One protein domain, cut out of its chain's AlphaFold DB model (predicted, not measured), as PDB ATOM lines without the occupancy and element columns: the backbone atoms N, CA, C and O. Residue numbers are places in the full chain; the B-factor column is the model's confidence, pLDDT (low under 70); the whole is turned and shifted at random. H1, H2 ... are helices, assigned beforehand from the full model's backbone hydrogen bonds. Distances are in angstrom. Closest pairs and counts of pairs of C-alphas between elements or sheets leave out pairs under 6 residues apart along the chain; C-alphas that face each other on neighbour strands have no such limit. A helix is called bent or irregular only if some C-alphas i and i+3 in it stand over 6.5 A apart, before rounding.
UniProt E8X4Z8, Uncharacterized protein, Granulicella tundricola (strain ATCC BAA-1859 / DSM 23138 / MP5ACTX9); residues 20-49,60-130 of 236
ATOM      1  N   LEU A  20       6.756 -51.585 -18.056       78.12
ATOM      2  CA  LEU A  20       6.056 -50.309 -18.245       78.12
ATOM      3  C   LEU A  20       6.408 -49.640 -19.575       78.12
ATOM      4  O   LEU A  20       5.506 -49.188 -20.278       78.12
ATOM      5  N   MET A  21       7.688 -49.623 -19.950       75.62
ATOM      6  CA  MET A  21       8.136 -49.105 -21.248       75.62
ATOM      7  C   MET A  21       7.535 -49.909 -22.399       75.62
ATOM      8  O   MET A  21       6.972 -49.332 -23.325       75.62
ATOM      9  N   THR A  22       7.521 -51.241 -22.286       78.25
ATOM     10  CA  THR A  22       6.910 -52.117 -23.295       78.25
ATOM     11  C   THR A  22       5.395 -51.904 -23.389       78.25
ATOM     12  O   THR A  22       4.812 -52.006 -24.468       78.25
ATOM     13  N   GLN A  23       4.719 -51.616 -22.270       77.25
ATOM     14  CA  GLN A  23       3.307 -51.238 -22.292       77.25
ATOM     15  C   GLN A  23       3.100 -49.871 -22.945       77.25
ATOM     16  O   GLN A  23       2.250 -49.762 -23.825       77.25
ATOM     17  N   HIS A  24       3.866 -48.846 -22.567       72.81
ATOM     18  CA  HIS A  24       3.772 -47.515 -23.167       72.81
ATOM     19  C   HIS A  24       4.020 -47.541 -24.676       72.81
ATOM     20  O   HIS A  24       3.231 -46.959 -25.410       72.81
ATOM     21  N   GLU A  25       5.018 -48.283 -25.156       80.25
ATOM     22  CA  GLU A  25       5.262 -48.480 -26.591       80.25
ATOM     23  C   GLU A  25       4.091 -49.175 -27.299       80.25
ATOM     24  O   GLU A  25       3.703 -48.794 -28.404       80.25
ATOM     25  N   LYS A  26       3.458 -50.165 -26.655       75.12
ATOM     26  CA  LYS A  26       2.240 -50.797 -27.186       75.12
ATOM     27  C   LYS A  26       1.066 -49.818 -27.242       75.12
ATOM     28  O   LYS A  26       0.329 -49.820 -28.228       75.12
ATOM     29  N   TYR A  27       0.888 -48.983 -26.219       71.56
ATOM     30  CA  TYR A  27      -0.177 -47.979 -26.177       71.56
ATOM     31  C   TYR A  27       0.041 -46.863 -27.205       71.56
ATOM     32  O   TYR A  27      -0.912 -46.477 -27.880       71.56
ATOM     33  N   THR A  28       1.274 -46.382 -27.392       75.75
ATOM     34  CA  THR A  28       1.597 -45.353 -28.395       75.75
ATOM     35  C   THR A  28       1.468 -45.889 -29.819       75.75
ATOM     36  O   THR A  28       0.905 -45.205 -30.676       75.75
ATOM     37  N   ALA A  29       1.878 -47.136 -30.070       75.12
ATOM     38  CA  ALA A  29       1.659 -47.805 -31.353       75.12
ATOM     39  C   ALA A  29       0.160 -48.000 -31.652       75.12
ATOM     40  O   ALA A  29      -0.290 -47.736 -32.769       75.12
ATOM     41  N   ALA A  30      -0.634 -48.397 -30.650       79.00
ATOM     42  CA  ALA A  30      -2.084 -48.530 -30.791       79.00
ATOM     43  C   ALA A  30      -2.773 -47.176 -31.050       79.00
ATOM     44  O   ALA A  30      -3.671 -47.101 -31.888       79.00
ATOM     45  N   LEU A  31      -2.335 -46.103 -30.381       76.56
ATOM     46  CA  LEU A  31      -2.816 -44.737 -30.611       76.56
ATOM     47  C   LEU A  31      -2.486 -44.248 -32.026       76.56
ATOM     48  O   LEU A  31      -3.384 -43.783 -32.718       76.56
ATOM     49  N   SER A  32      -1.245 -44.419 -32.493       76.25
ATOM     50  CA  SER A  32      -0.824 -44.022 -33.848       76.25
ATOM     51  C   SER A  32      -1.603 -44.769 -34.944       76.25
ATOM     52  O   SER A  32      -2.081 -44.163 -35.908       76.25
ATOM     53  N   SER A  33      -1.849 -46.070 -34.745       79.12
ATOM     54  CA  SER A  33      -2.695 -46.867 -35.640       79.12
ATOM     55  C   SER A  33      -4.145 -46.378 -35.659       79.12
ATOM     56  O   SER A  33      -4.762 -46.366 -36.722       79.12
ATOM     57  N   ARG A  34      -4.702 -45.977 -34.509       83.81
ATOM     58  CA  ARG A  34      -6.065 -45.431 -34.438       83.81
ATOM     59  C   ARG A  34      -6.168 -44.052 -35.080       83.81
ATOM     60  O   ARG A  34      -7.146 -43.798 -35.770       83.81
ATOM     61  N   VAL A  35      -5.162 -43.196 -34.904       84.31
ATOM     62  CA  VAL A  35      -5.103 -41.870 -35.544       84.31
ATOM     63  C   VAL A  35      -5.068 -42.004 -37.069       84.31
ATOM     64  O   VAL A  35      -5.861 -41.360 -37.748       84.31
ATOM     65  N   SER A  36      -4.252 -42.921 -37.596       78.44
ATOM     66  CA  SER A  36      -4.184 -43.197 -39.042       78.44
ATOM     67  C   SER A  36      -5.525 -43.681 -39.613       78.44
ATOM     68  O   SER A  36      -5.908 -43.321 -40.726       78.44
ATOM     69  N   GLU A  37      -6.266 -44.486 -38.848       85.06
ATOM     70  CA  GLU A  37      -7.589 -44.964 -39.261       85.06
ATOM     71  C   GLU A  37      -8.638 -43.842 -39.224       85.06
ATOM     72  O   GLU A  37      -9.460 -43.744 -40.132       85.06
ATOM     73  N   ILE A  38      -8.575 -42.939 -38.240       84.81
ATOM     74  CA  ILE A  38      -9.441 -41.751 -38.183       84.81
ATOM     75  C   ILE A  38      -9.208 -40.863 -39.408       84.81
ATOM     76  O   ILE A  38     -10.168 -40.492 -40.081       84.81
ATOM     77  N   GLU A  39      -7.953 -40.563 -39.746       87.12
ATOM     78  CA  GLU A  39      -7.614 -39.750 -40.922       87.12
ATOM     79  C   GLU A  39      -8.132 -40.378 -42.221       87.12
ATOM     80  O   GLU A  39      -8.712 -39.701 -43.075       87.12
ATOM     81  N   ARG A  40      -7.992 -41.702 -42.347       88.06
ATOM     82  CA  ARG A  40      -8.514 -42.458 -43.486       88.06
ATOM     83  C   ARG A  40     -10.037 -42.368 -43.586       88.06
ATOM     84  O   ARG A  40     -10.558 -42.173 -44.686       88.06
ATOM     85  N   LEU A  41     -10.746 -42.533 -42.472       79.19
ATOM     86  CA  LEU A  41     -12.208 -42.478 -42.433       79.19
ATOM     87  C   LEU A  41     -12.721 -41.071 -42.757       79.19
ATOM     88  O   LEU A  41     -13.650 -40.944 -43.551       79.19
ATOM     89  N   VAL A  42     -12.067 -40.023 -42.245       88.00
ATOM     90  CA  VAL A  42     -12.387 -38.619 -42.566       88.00
ATOM     91  C   VAL A  42     -12.261 -38.355 -44.071       88.00
ATOM     92  O   VAL A  42     -13.200 -37.854 -44.692       88.00
ATOM     93  N   LEU A  43     -11.157 -38.779 -44.693       79.19
ATOM     94  CA  LEU A  43     -10.954 -38.656 -46.144       79.19
ATOM     95  C   LEU A  43     -12.028 -39.389 -46.961       79.19
ATOM     96  O   LEU A  43     -12.415 -38.945 -48.047       79.19
ATOM     97  N   LEU A  44     -12.513 -40.523 -46.457       80.19
ATOM     98  CA  LEU A  44     -13.528 -41.332 -47.122       80.19
ATOM     99  C   LEU A  44     -14.917 -40.688 -47.008       80.19
ATOM    100  O   LEU A  44     -15.647 -40.657 -47.998       80.19
ATOM    101  N   VAL A  45     -15.238 -40.103 -45.852       76.50
ATOM    102  CA  VAL A  45     -16.461 -39.315 -45.637       76.50
ATOM    103  C   VAL A  45     -16.489 -38.102 -46.559       76.50
ATOM    104  O   VAL A  45     -17.466 -37.924 -47.284       76.50
ATOM    105  N   GLU A  46     -15.407 -37.324 -46.639       78.38
ATOM    106  CA  GLU A  46     -15.339 -36.183 -47.560       78.38
ATOM    107  C   GLU A  46     -15.499 -36.610 -49.023       78.38
ATOM    108  O   GLU A  46     -16.181 -35.949 -49.810       78.38
ATOM    109  N   LYS A  47     -14.887 -37.737 -49.410       76.31
ATOM    110  CA  LYS A  47     -15.020 -38.284 -50.762       76.31
ATOM    111  C   LYS A  47     -16.465 -38.680 -51.066       76.31
ATOM    112  O   LYS A  47     -16.960 -38.356 -52.144       76.31
ATOM    113  N   LEU A  48     -17.145 -39.351 -50.137       71.00
ATOM    114  CA  LEU A  48     -18.546 -39.746 -50.295       71.00
ATOM    115  C   LEU A  48     -19.487 -38.536 -50.315       71.00
ATOM    116  O   LEU A  48     -20.391 -38.490 -51.147       71.00
ATOM    117  N   GLN A  49     -19.231 -37.522 -49.487       70.12
ATOM    118  CA  GLN A  49     -19.965 -36.254 -49.504       70.12
ATOM    119  C   GLN A  49     -19.788 -35.508 -50.836       70.12
ATOM    120  O   GLN A  49     -20.761 -34.995 -51.384       70.12
ATOM    121  N   VAL A  60     -26.603 -44.416 -49.347       61.38
ATOM    122  CA  VAL A  60     -25.679 -43.435 -48.754       61.38
ATOM    123  C   VAL A  60     -26.345 -42.686 -47.603       61.38
ATOM    124  O   VAL A  60     -25.686 -42.435 -46.605       61.38
ATOM    125  N   PHE A  61     -27.649 -42.406 -47.690       61.09
ATOM    126  CA  PHE A  61     -28.403 -41.846 -46.562       61.09
ATOM    127  C   PHE A  61     -28.412 -42.790 -45.359       61.09
ATOM    128  O   PHE A  61     -28.077 -42.369 -44.262       61.09
ATOM    129  N   CYS A  62     -28.680 -44.077 -45.584       65.44
ATOM    130  CA  CYS A  62     -28.643 -45.090 -44.529       65.44
ATOM    131  C   CYS A  62     -27.231 -45.240 -43.922       65.44
ATOM    132  O   CYS A  62     -27.074 -45.411 -42.718       65.44
ATOM    133  N   GLN A  63     -26.178 -45.102 -44.742       69.81
ATOM    134  CA  GLN A  63     -24.793 -45.085 -44.259       69.81
ATOM    135  C   GLN A  63     -24.483 -43.834 -43.418       69.81
ATOM    136  O   GLN A  63     -23.746 -43.942 -42.444       69.81
ATOM    137  N   ILE A  64     -25.021 -42.664 -43.787       73.50
ATOM    138  CA  ILE A  64     -24.886 -41.423 -43.009       73.50
ATOM    139  C   ILE A  64     -25.569 -41.592 -41.655       73.50
ATOM    140  O   ILE A  64     -24.911 -41.415 -40.640       73.50
ATOM    141  N   GLU A  65     -26.824 -42.033 -41.642       71.81
ATOM    142  CA  GLU A  65     -27.601 -42.232 -40.415       71.81
ATOM    143  C   GLU A  65     -26.927 -43.251 -39.477       71.81
ATOM    144  O   GLU A  65     -26.830 -43.049 -38.269       71.81
ATOM    145  N   GLN A  66     -26.356 -44.322 -40.035       75.62
ATOM    146  CA  GLN A  66     -25.602 -45.300 -39.255       75.62
ATOM    147  C   GLN A  66     -24.294 -44.730 -38.684       75.62
ATOM    148  O   GLN A  66     -23.931 -45.049 -37.552       75.62
ATOM    149  N   LEU A  67     -23.571 -43.909 -39.450       77.81
ATOM    150  CA  LEU A  67     -22.350 -43.250 -38.975       77.81
ATOM    151  C   LEU A  67     -22.656 -42.173 -37.928       77.81
ATOM    152  O   LEU A  67     -21.883 -42.019 -36.986       77.81
ATOM    153  N   GLU A  68     -23.775 -41.463 -38.065       74.12
ATOM    154  CA  GLU A  68     -24.281 -40.514 -37.070       74.12
ATOM    155  C   GLU A  68     -24.599 -41.233 -35.755       74.12
ATOM    156  O   GLU A  68     -24.095 -40.830 -34.710       74.12
ATOM    157  N   LEU A  69     -25.303 -42.367 -35.812       74.81
ATOM    158  CA  LEU A  69     -25.586 -43.184 -34.630       74.81
ATOM    159  C   LEU A  69     -24.300 -43.685 -33.947       74.81
ATOM    160  O   LEU A  69     -24.167 -43.624 -32.726       74.81
ATOM    161  N   GLN A  70     -23.320 -44.152 -34.726       76.88
ATOM    162  CA  GLN A  70     -22.026 -44.581 -34.181       76.88
ATOM    163  C   GLN A  70     -21.246 -43.425 -33.550       76.88
ATOM    164  O   GLN A  70     -20.558 -43.613 -32.543       76.88
ATOM    165  N   LEU A  71     -21.329 -42.230 -34.136       77.12
ATOM    166  CA  LEU A  71     -20.717 -41.035 -33.575       77.12
ATOM    167  C   LEU A  71     -21.364 -40.670 -32.234       77.12
ATOM    168  O   LEU A  71     -20.636 -40.398 -31.279       77.12
ATOM    169  N   GLU A  72     -22.694 -40.716 -32.141       75.12
ATOM    170  CA  GLU A  72     -23.430 -40.473 -30.895       75.12
ATOM    171  C   GLU A  72     -23.050 -41.478 -29.799       75.12
ATOM    172  O   GLU A  72     -22.752 -41.075 -28.673       75.12
ATOM    173  N   GLU A  73     -22.968 -42.773 -30.118       75.94
ATOM    174  CA  GLU A  73     -22.543 -43.804 -29.160       75.94
ATOM    175  C   GLU A  73     -21.121 -43.558 -28.634       75.94
ATOM    176  O   GLU A  73     -20.863 -43.669 -27.431       75.94
ATOM    177  N   LEU A  74     -20.185 -43.190 -29.515       77.19
ATOM    178  CA  LEU A  74     -18.805 -42.890 -29.127       77.19
ATOM    179  C   LEU A  74     -18.703 -41.614 -28.282       77.19
ATOM    180  O   LEU A  74     -17.930 -41.570 -27.322       77.19
ATOM    181  N   GLN A  75     -19.490 -40.588 -28.604       72.81
ATOM    182  CA  GLN A  75     -19.569 -39.364 -27.808       72.81
ATOM    183  C   GLN A  75     -20.155 -39.639 -26.419       72.81
ATOM    184  O   GLN A  75     -19.596 -39.179 -25.422       72.81
ATOM    185  N   ALA A  76     -21.214 -40.446 -26.333       72.94
ATOM    186  CA  ALA A  76     -21.803 -40.862 -25.065       72.94
ATOM    187  C   ALA A  76     -20.804 -41.659 -24.210       72.94
ATOM    188  O   ALA A  76     -20.668 -41.401 -23.013       72.94
ATOM    189  N   ALA A  77     -20.045 -42.577 -24.818       76.25
ATOM    190  CA  ALA A  77     -18.999 -43.325 -24.124       76.25
ATOM    191  C   ALA A  77     -17.895 -42.404 -23.570       76.25
ATOM    192  O   ALA A  77     -17.503 -42.554 -22.411       76.25
ATOM    193  N   SER A  78     -17.444 -41.419 -24.357       76.12
ATOM    194  CA  SER A  78     -16.473 -40.418 -23.897       76.12
ATOM    195  C   SER A  78     -17.029 -39.572 -22.750       76.12
ATOM    196  O   SER A  78     -16.319 -39.335 -21.778       76.12
ATOM    197  N   ALA A  79     -18.293 -39.145 -22.821       74.12
ATOM    198  CA  ALA A  79     -18.925 -38.359 -21.762       74.12
ATOM    199  C   ALA A  79     -19.020 -39.142 -20.438       74.12
ATOM    200  O   ALA A  79     -18.753 -38.594 -19.370       74.12
ATOM    201  N   ILE A  80     -19.333 -40.442 -20.495       79.06
ATOM    202  CA  ILE A  80     -19.349 -41.322 -19.314       79.06
ATOM    203  C   ILE A  80     -17.959 -41.411 -18.671       79.06
ATOM    204  O   ILE A  80     -17.842 -41.438 -17.445       79.06
ATOM    205  N   GLU A  81     -16.901 -41.471 -19.476       78.94
ATOM    206  CA  GLU A  81     -15.528 -41.521 -18.972       78.94
ATOM    207  C   GLU A  81     -15.116 -40.215 -18.274       78.94
ATOM    208  O   GLU A  81     -14.482 -40.258 -17.219       78.94
ATOM    209  N   GLU A  82     -15.567 -39.063 -18.768       80.06
ATOM    210  CA  GLU A  82     -15.346 -37.774 -18.100       80.06
ATOM    211  C   GLU A  82     -16.164 -37.635 -16.803       80.06
ATOM    212  O   GLU A  82     -15.642 -37.164 -15.791       80.06
ATOM    213  N   ILE A  83     -17.404 -38.140 -16.757       79.75
ATOM    214  CA  ILE A  83     -18.187 -38.205 -15.505       79.75
ATOM    215  C   ILE A  83     -17.444 -39.036 -14.446       79.75
ATOM    216  O   ILE A  83     -17.405 -38.661 -13.271       79.75
ATOM    217  N   LYS A  84     -16.796 -40.138 -14.844       83.31
ATOM    218  CA  LYS A  84     -15.957 -40.930 -13.929       83.31
ATOM    219  C   LYS A  84     -14.753 -40.140 -13.416       83.31
ATOM    220  O   LYS A  84     -14.396 -40.298 -12.253       83.31
ATOM    221  N   ARG A  85     -14.146 -39.260 -14.219       80.19
ATOM    222  CA  ARG A  85     -13.056 -38.381 -13.749       80.19
ATOM    223  C   ARG A  85     -13.533 -37.376 -12.704       80.19
ATOM    224  O   ARG A  85     -12.806 -37.111 -11.751       80.19
ATOM    225  N   ILE A  86     -14.763 -36.875 -12.830       82.88
ATOM    226  CA  ILE A  86     -15.380 -36.046 -11.786       82.88
ATOM    227  C   ILE A  86     -15.559 -36.858 -10.494       82.88
ATOM    228  O   ILE A  86     -15.287 -36.341  -9.413       82.88
ATOM    229  N   ALA A  87     -15.939 -38.138 -10.577       84.06
ATOM    230  CA  ALA A  87     -16.028 -39.006  -9.397       84.06
ATOM    231  C   ALA A  87     -14.674 -39.160  -8.672       84.06
ATOM    232  O   ALA A  87     -14.626 -39.047  -7.451       84.06
ATOM    233  N   VAL A  88     -13.564 -39.279  -9.414       86.62
ATOM    234  CA  VAL A  88     -12.206 -39.335  -8.832       86.62
ATOM    235  C   VAL A  88     -11.872 -38.077  -8.016       86.62
ATOM    236  O   VAL A  88     -11.176 -38.166  -7.005       86.62
ATOM    237  N   LEU A  89     -12.381 -36.898  -8.397       87.06
ATOM    238  CA  LEU A  89     -12.213 -35.681  -7.589       87.06
ATOM    239  C   LEU A  89     -12.917 -35.805  -6.232       87.06
ATOM    240  O   LEU A  89     -12.354 -35.396  -5.216       87.06
ATOM    241  N   TYR A  90     -14.112 -36.398  -6.196       85.06
ATOM    242  CA  TYR A  90     -14.828 -36.649  -4.944       85.06
ATOM    243  C   TYR A  90     -14.119 -37.678  -4.061       85.06
ATOM    244  O   TYR A  90     -14.108 -37.501  -2.841       85.06
ATOM    245  N   ASP A  91     -13.488 -38.696  -4.649       88.50
ATOM    246  CA  ASP A  91     -12.681 -39.670  -3.906       88.50
ATOM    247  C   ASP A  91     -11.467 -38.994  -3.250       88.50
ATOM    248  O   ASP A  91     -11.223 -39.173  -2.056       88.50
ATOM    249  N   ILE A  92     -10.768 -38.116  -3.985       84.44
ATOM    250  CA  ILE A  92      -9.659 -37.316  -3.439       84.44
ATOM    251  C   ILE A  92     -10.143 -36.444  -2.274       84.44
ATOM    252  O   ILE A  92      -9.483 -36.388  -1.238       84.44
ATOM    253  N   GLU A  93     -11.292 -35.777  -2.414       84.06
ATOM    254  CA  GLU A  93     -11.886 -34.950  -1.352       84.06
ATOM    255  C   GLU A  93     -12.342 -35.775  -0.135       84.06
ATOM    256  O   GLU A  93     -12.316 -35.286   0.999       84.06
ATOM    257  N   ALA A  94     -12.764 -37.025  -0.341       86.12
ATOM    258  CA  ALA A  94     -13.112 -37.942   0.737       86.12
ATOM    259  C   ALA A  94     -11.869 -38.404   1.517       86.12
ATOM    260  O   ALA A  94     -11.911 -38.412   2.746       86.12
ATOM    261  N   GLU A  95     -10.764 -38.714   0.829       84.94
ATOM    262  CA  GLU A  95      -9.491 -39.141   1.435       84.94
ATOM    263  C   GLU A  95      -8.869 -38.068   2.340       84.94
ATOM    264  O   GLU A  95      -8.326 -38.373   3.399       84.94
ATOM    265  N   ILE A  96      -8.947 -36.797   1.938       84.19
ATOM    266  CA  ILE A  96      -8.320 -35.686   2.674       84.19
ATOM    267  C   ILE A  96      -9.205 -35.112   3.785       84.19
ATOM    268  O   ILE A  96      -8.755 -34.262   4.562       84.19
ATOM    269  N   ARG A  97     -10.457 -35.571   3.891       80.62
ATOM    270  CA  ARG A  97     -11.457 -35.059   4.833       80.62
ATOM    271  C   ARG A  97     -10.963 -35.171   6.280       80.62
ATOM    272  O   ARG A  97     -10.709 -36.258   6.779       80.62
ATOM    273  N   GLY A  98     -10.862 -34.032   6.968       77.50
ATOM    274  CA  GLY A  98     -10.377 -33.956   8.355       77.50
ATOM    275  C   GLY A  98      -8.885 -33.628   8.510       77.50
ATOM    276  O   GLY A  98      -8.418 -33.494   9.638       77.50
ATOM    277  N   SER A  99      -8.146 -33.450   7.409       81.19
ATOM    278  CA  SER A  99      -6.746 -32.995   7.419       81.19
ATOM    279  C   SER A  99      -6.600 -31.479   7.655       81.19
ATOM    280  O   SER A  99      -7.574 -30.728   7.700       81.19
ATOM    281  N   THR A 100      -5.364 -30.995   7.788       83.31
ATOM    282  CA  THR A 100      -5.058 -29.560   7.932       83.31
ATOM    283  C   THR A 100      -5.173 -28.806   6.601       83.31
ATOM    284  O   THR A 100      -4.903 -29.357   5.534       83.31
ATOM    285  N   ALA A 101      -5.554 -27.523   6.647       80.75
ATOM    286  CA  ALA A 101      -5.845 -26.709   5.457       80.75
ATOM    287  C   ALA A 101      -4.680 -26.613   4.447       80.75
ATOM    288  O   ALA A 101      -4.911 -26.578   3.236       80.75
ATOM    289  N   ASP A 102      -3.433 -26.624   4.923       81.62
ATOM    290  CA  ASP A 102      -2.249 -26.613   4.053       81.62
ATOM    291  C   ASP A 102      -2.072 -27.937   3.303       81.62
ATOM    292  O   ASP A 102      -1.743 -27.952   2.117       81.62
ATOM    293  N   LEU A 103      -2.369 -29.055   3.965       79.12
ATOM    294  CA  LEU A 103      -2.284 -30.393   3.386       79.12
ATOM    295  C   LEU A 103      -3.386 -30.595   2.330       79.12
ATOM    296  O   LEU A 103      -3.111 -31.106   1.244       79.12
ATOM    297  N   PHE A 104      -4.589 -30.065   2.582       81.50
ATOM    298  CA  PHE A 104      -5.655 -29.946   1.579       81.50
ATOM    299  C   PHE A 104      -5.184 -29.210   0.320       81.50
ATOM    300  O   PHE A 104      -5.376 -29.699  -0.794       81.50
ATOM    301  N   ARG A 105      -4.566 -28.031   0.476       83.25
ATOM    302  CA  ARG A 105      -4.092 -27.232  -0.664       83.25
ATOM    303  C   ARG A 105      -3.026 -27.981  -1.459       83.25
ATOM    304  O   ARG A 105      -3.119 -28.017  -2.684       83.25
ATOM    305  N   THR A 106      -2.054 -28.590  -0.784       87.06
ATOM    306  CA  THR A 106      -0.979 -29.347  -1.436       87.06
ATOM    307  C   THR A 106      -1.526 -30.538  -2.216       87.06
ATOM    308  O   THR A 106      -1.167 -30.718  -3.377       87.06
ATOM    309  N   ILE A 107      -2.452 -31.309  -1.636       85.19
ATOM    310  CA  ILE A 107      -3.048 -32.462  -2.323       85.19
ATOM    311  C   ILE A 107      -3.924 -32.021  -3.498       85.19
ATOM    312  O   ILE A 107      -3.833 -32.609  -4.574       85.19
ATOM    313  N   ARG A 108      -4.724 -30.959  -3.347       87.56
ATOM    314  CA  ARG A 108      -5.520 -30.417  -4.458       87.56
ATOM    315  C   ARG A 108      -4.635 -29.931  -5.603       87.56
ATOM    316  O   ARG A 108      -4.923 -30.241  -6.752       87.56
ATOM    317  N   GLN A 109      -3.544 -29.227  -5.307       87.81
ATOM    318  CA  GLN A 109      -2.588 -28.780  -6.325       87.81
ATOM    319  C   GLN A 109      -1.877 -29.957  -7.010       87.81
ATOM    320  O   GLN A 109      -1.699 -29.936  -8.221       87.81
ATOM    321  N   ALA A 110      -1.514 -31.003  -6.265       87.31
ATOM    322  CA  ALA A 110      -0.802 -32.151  -6.822       87.31
ATOM    323  C   ALA A 110      -1.706 -33.124  -7.604       87.31
ATOM    324  O   ALA A 110      -1.277 -33.670  -8.616       87.31
ATOM    325  N   ARG A 111      -2.937 -33.372  -7.133       86.75
ATOM    326  CA  ARG A 111      -3.828 -34.426  -7.662       86.75
ATOM    327  C   ARG A 111      -5.074 -33.886  -8.358       86.75
ATOM    328  O   ARG A 111      -5.410 -34.362  -9.434       86.75
ATOM    329  N   ALA A 112      -5.760 -32.903  -7.774       86.06
ATOM    330  CA  ALA A 112      -7.019 -32.393  -8.331       86.06
ATOM    331  C   ALA A 112      -6.796 -31.419  -9.499       86.06
ATOM    332  O   ALA A 112      -7.531 -31.456 -10.481       86.06
ATOM    333  N   ARG A 113      -5.763 -30.571  -9.424       87.00
ATOM    334  CA  ARG A 113      -5.443 -29.580 -10.458       87.00
ATOM    335  C   ARG A 113      -5.187 -30.188 -11.845       87.00
ATOM    336  O   ARG A 113      -5.865 -29.753 -12.767       87.00
ATOM    337  N   PRO A 114      -4.324 -31.209 -12.019       89.25
ATOM    338  CA  PRO A 114      -4.117 -31.809 -13.340       89.25
ATOM    339  C   PRO A 114      -5.379 -32.493 -13.895       89.25
ATOM    340  O   PRO A 114      -5.605 -32.483 -15.105       89.25
ATOM    341  N   LEU A 115      -6.240 -33.044 -13.030       85.62
ATOM    342  CA  LEU A 115      -7.523 -33.619 -13.450       85.62
ATOM    343  C   LEU A 115      -8.486 -32.534 -13.943       85.62
ATOM    344  O   LEU A 115      -9.093 -32.692 -14.996       85.62
ATOM    345  N   LEU A 116      -8.577 -31.411 -13.231       84.38
ATOM    346  CA  LEU A 116      -9.383 -30.269 -13.662       84.38
ATOM    347  C   LEU A 116      -8.852 -29.656 -14.961       84.38
ATOM    348  O   LEU A 116      -9.637 -29.419 -15.870       84.38
ATOM    349  N   ASP A 117      -7.540 -29.449 -15.082       86.25
ATOM    350  CA  ASP A 117      -6.935 -28.871 -16.288       86.25
ATOM    351  C   ASP A 117      -7.174 -29.772 -17.520       86.25
ATOM    352  O   ASP A 117      -7.491 -29.281 -18.604       86.25
ATOM    353  N   SER A 118      -7.100 -31.099 -17.357       84.62
ATOM    354  CA  SER A 118      -7.422 -32.045 -18.438       84.62
ATOM    355  C   SER A 118      -8.915 -32.081 -18.789       84.62
ATOM    356  O   SER A 118      -9.248 -32.160 -19.972       84.62
ATOM    357  N   LEU A 119      -9.809 -31.961 -17.800       85.31
ATOM    358  CA  LEU A 119     -11.251 -31.821 -18.023       85.31
ATOM    359  C   LEU A 119     -11.571 -30.533 -18.794       85.31
ATOM    360  O   LEU A 119     -12.336 -30.570 -19.753       85.31
ATOM    361  N   PHE A 120     -10.961 -29.404 -18.419       82.31
ATOM    362  CA  PHE A 120     -11.128 -28.132 -19.129       82.31
ATOM    363  C   PHE A 120     -10.683 -28.238 -20.588       82.31
ATOM    364  O   PHE A 120     -11.439 -27.871 -21.484       82.31
ATOM    365  N   LEU A 121      -9.511 -28.825 -20.842       85.56
ATOM    366  CA  LEU A 121      -9.025 -29.045 -22.204       85.56
ATOM    367  C   LEU A 121      -9.975 -29.942 -23.018       85.56
ATOM    368  O   LEU A 121     -10.211 -29.706 -24.207       85.56
ATOM    369  N   TRP A 122     -10.544 -30.974 -22.393       85.06
ATOM    370  CA  TRP A 122     -11.548 -31.816 -23.040       85.06
ATOM    371  C   TRP A 122     -12.822 -31.032 -23.382       85.06
ATOM    372  O   TRP A 122     -13.326 -31.160 -24.498       85.06
ATOM    373  N   LEU A 123     -13.316 -30.181 -22.477       81.00
ATOM    374  CA  LEU A 123     -14.494 -29.343 -22.726       81.00
ATOM    375  C   LEU A 123     -14.254 -28.368 -23.885       81.00
ATOM    376  O   LEU A 123     -15.083 -28.296 -24.790       81.00
ATOM    377  N   GLU A 124     -13.105 -27.688 -23.918       81.38
ATOM    378  CA  GLU A 124     -12.747 -26.757 -24.999       81.38
ATOM    379  C   GLU A 124     -12.643 -27.462 -26.358       81.38
ATOM    380  O   GLU A 124     -13.228 -27.026 -27.355       81.38
ATOM    381  N   THR A 125     -11.935 -28.594 -26.409       82.94
ATOM    382  CA  THR A 125     -11.778 -29.372 -27.649       82.94
ATOM    383  C   THR A 125     -13.086 -30.002 -28.121       82.94
ATOM    384  O   THR A 125     -13.285 -30.174 -29.327       82.94
ATOM    385  N   THR A 126     -13.986 -30.333 -27.197       79.94
ATOM    386  CA  THR A 126     -15.324 -30.848 -27.503       79.94
ATOM    387  C   THR A 126     -16.228 -29.735 -28.024       79.94
ATOM    388  O   THR A 126     -16.864 -29.917 -29.060       79.94
ATOM    389  N   LEU A 127     -16.218 -28.552 -27.400       76.62
ATOM    390  CA  LEU A 127     -16.976 -27.383 -27.859       76.62
ATOM    391  C   LEU A 127     -16.573 -26.989 -29.287       76.62
ATOM    392  O   LEU A 127     -17.443 -26.744 -30.116       76.62
ATOM    393  N   ALA A 128     -15.278 -27.028 -29.617       79.25
ATOM    394  CA  ALA A 128     -14.787 -26.737 -30.967       79.25
ATOM    395  C   ALA A 128     -15.325 -27.688 -32.057       79.25
ATOM    396  O   ALA A 128     -15.357 -27.321 -33.231       79.25
ATOM    397  N   LYS A 129     -15.727 -28.911 -31.687       76.81
ATOM    398  CA  LYS A 129     -16.268 -29.925 -32.609       76.81
ATOM    399  C   LYS A 129     -17.794 -29.949 -32.639       76.81
ATOM    400  O   LYS A 129     -18.373 -30.487 -33.581       76.81
ATOM    401  N   LEU A 130     -18.441 -29.426 -31.601       74.44
ATOM    402  CA  LEU A 130     -19.888 -29.434 -31.465       74.44
ATOM    403  C   LEU A 130     -20.535 -28.301 -32.266       74.44
ATOM    404  O   LEU A 130     -20.002 -27.198 -32.389       74.44
TER     405      LEU A 130
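What this domain is: This is residues 20 to 49 and 60 to 130 of the 236 residues of an uncharacterized protein of Granulicella tundricola (strain ATCC BAA-1859 / DSM 23138 / MP5ACTX9) (UniProt E8X4Z8). A long helix, H1, slants away as a free arm from a long, loose helical hairpin made by H2 and H3; the last part of H1 comes near the first part of H2, and the two open from there as a V. H1 sticks out with residues 20 to 44, and H3 folds back beside H2 with a kink near residue 111. The printed part has 101 residues with three named helices, in the order H1, H2, H3, and no named strand; the class is all helix. It is only just extended, close to loose, with a radius of gyration of the C-alphas of 19.4 A, and only just elongated, spanning 62 by 33 by 18 A.

How they stand to each other: H1, residues 20 to 49, touches no helix, but it is near H2, residues 60 to 95, with 6 pairs of C-alphas within 10 A. H1 and H3, residues 101 to 127, are apart. H2 and H3 form a helical hairpin and run opposite ways at a shallow tilt of 8 degrees. They touch through residues 82 to 92 of H2 and 111 to 119 of H3 alone; their closest C-alphas, those of Leu 89 and Ala 112, are 6.2 A apart. H3 has a kink of 41 degrees near residue 111; it is neither bent nor irregular, but only just: C-alphas 110 and 113 are 6.4 A apart. In H1 and H2 every O i to N i+4 pair is within hydrogen-bond range; in H3, 20 of 23 are.

Where its parts are: H1 begins at C-alpha 20 (6.056, -50.309, -18.245) and is 43.0 A long from first to last C-alpha. H2 begins at C-alpha 60 (-25.679, -43.435, -48.754) and measures 52.9 A. H3 measures 35.1 A and ends at C-alpha 127 (-16.976, -27.383, -27.859).

The domain as a whole: The C-alphas farthest apart, those of Val 60 and Thr 100, are 61.9 A apart. Residues 50 to 59 are not printed, and C-alphas 49 and 60 are 9.2 A apart across the cut. The link from H2 to H3 is tight. Mean pLDDT of the printed part is 79.8; residues 60 to 63 are under 70.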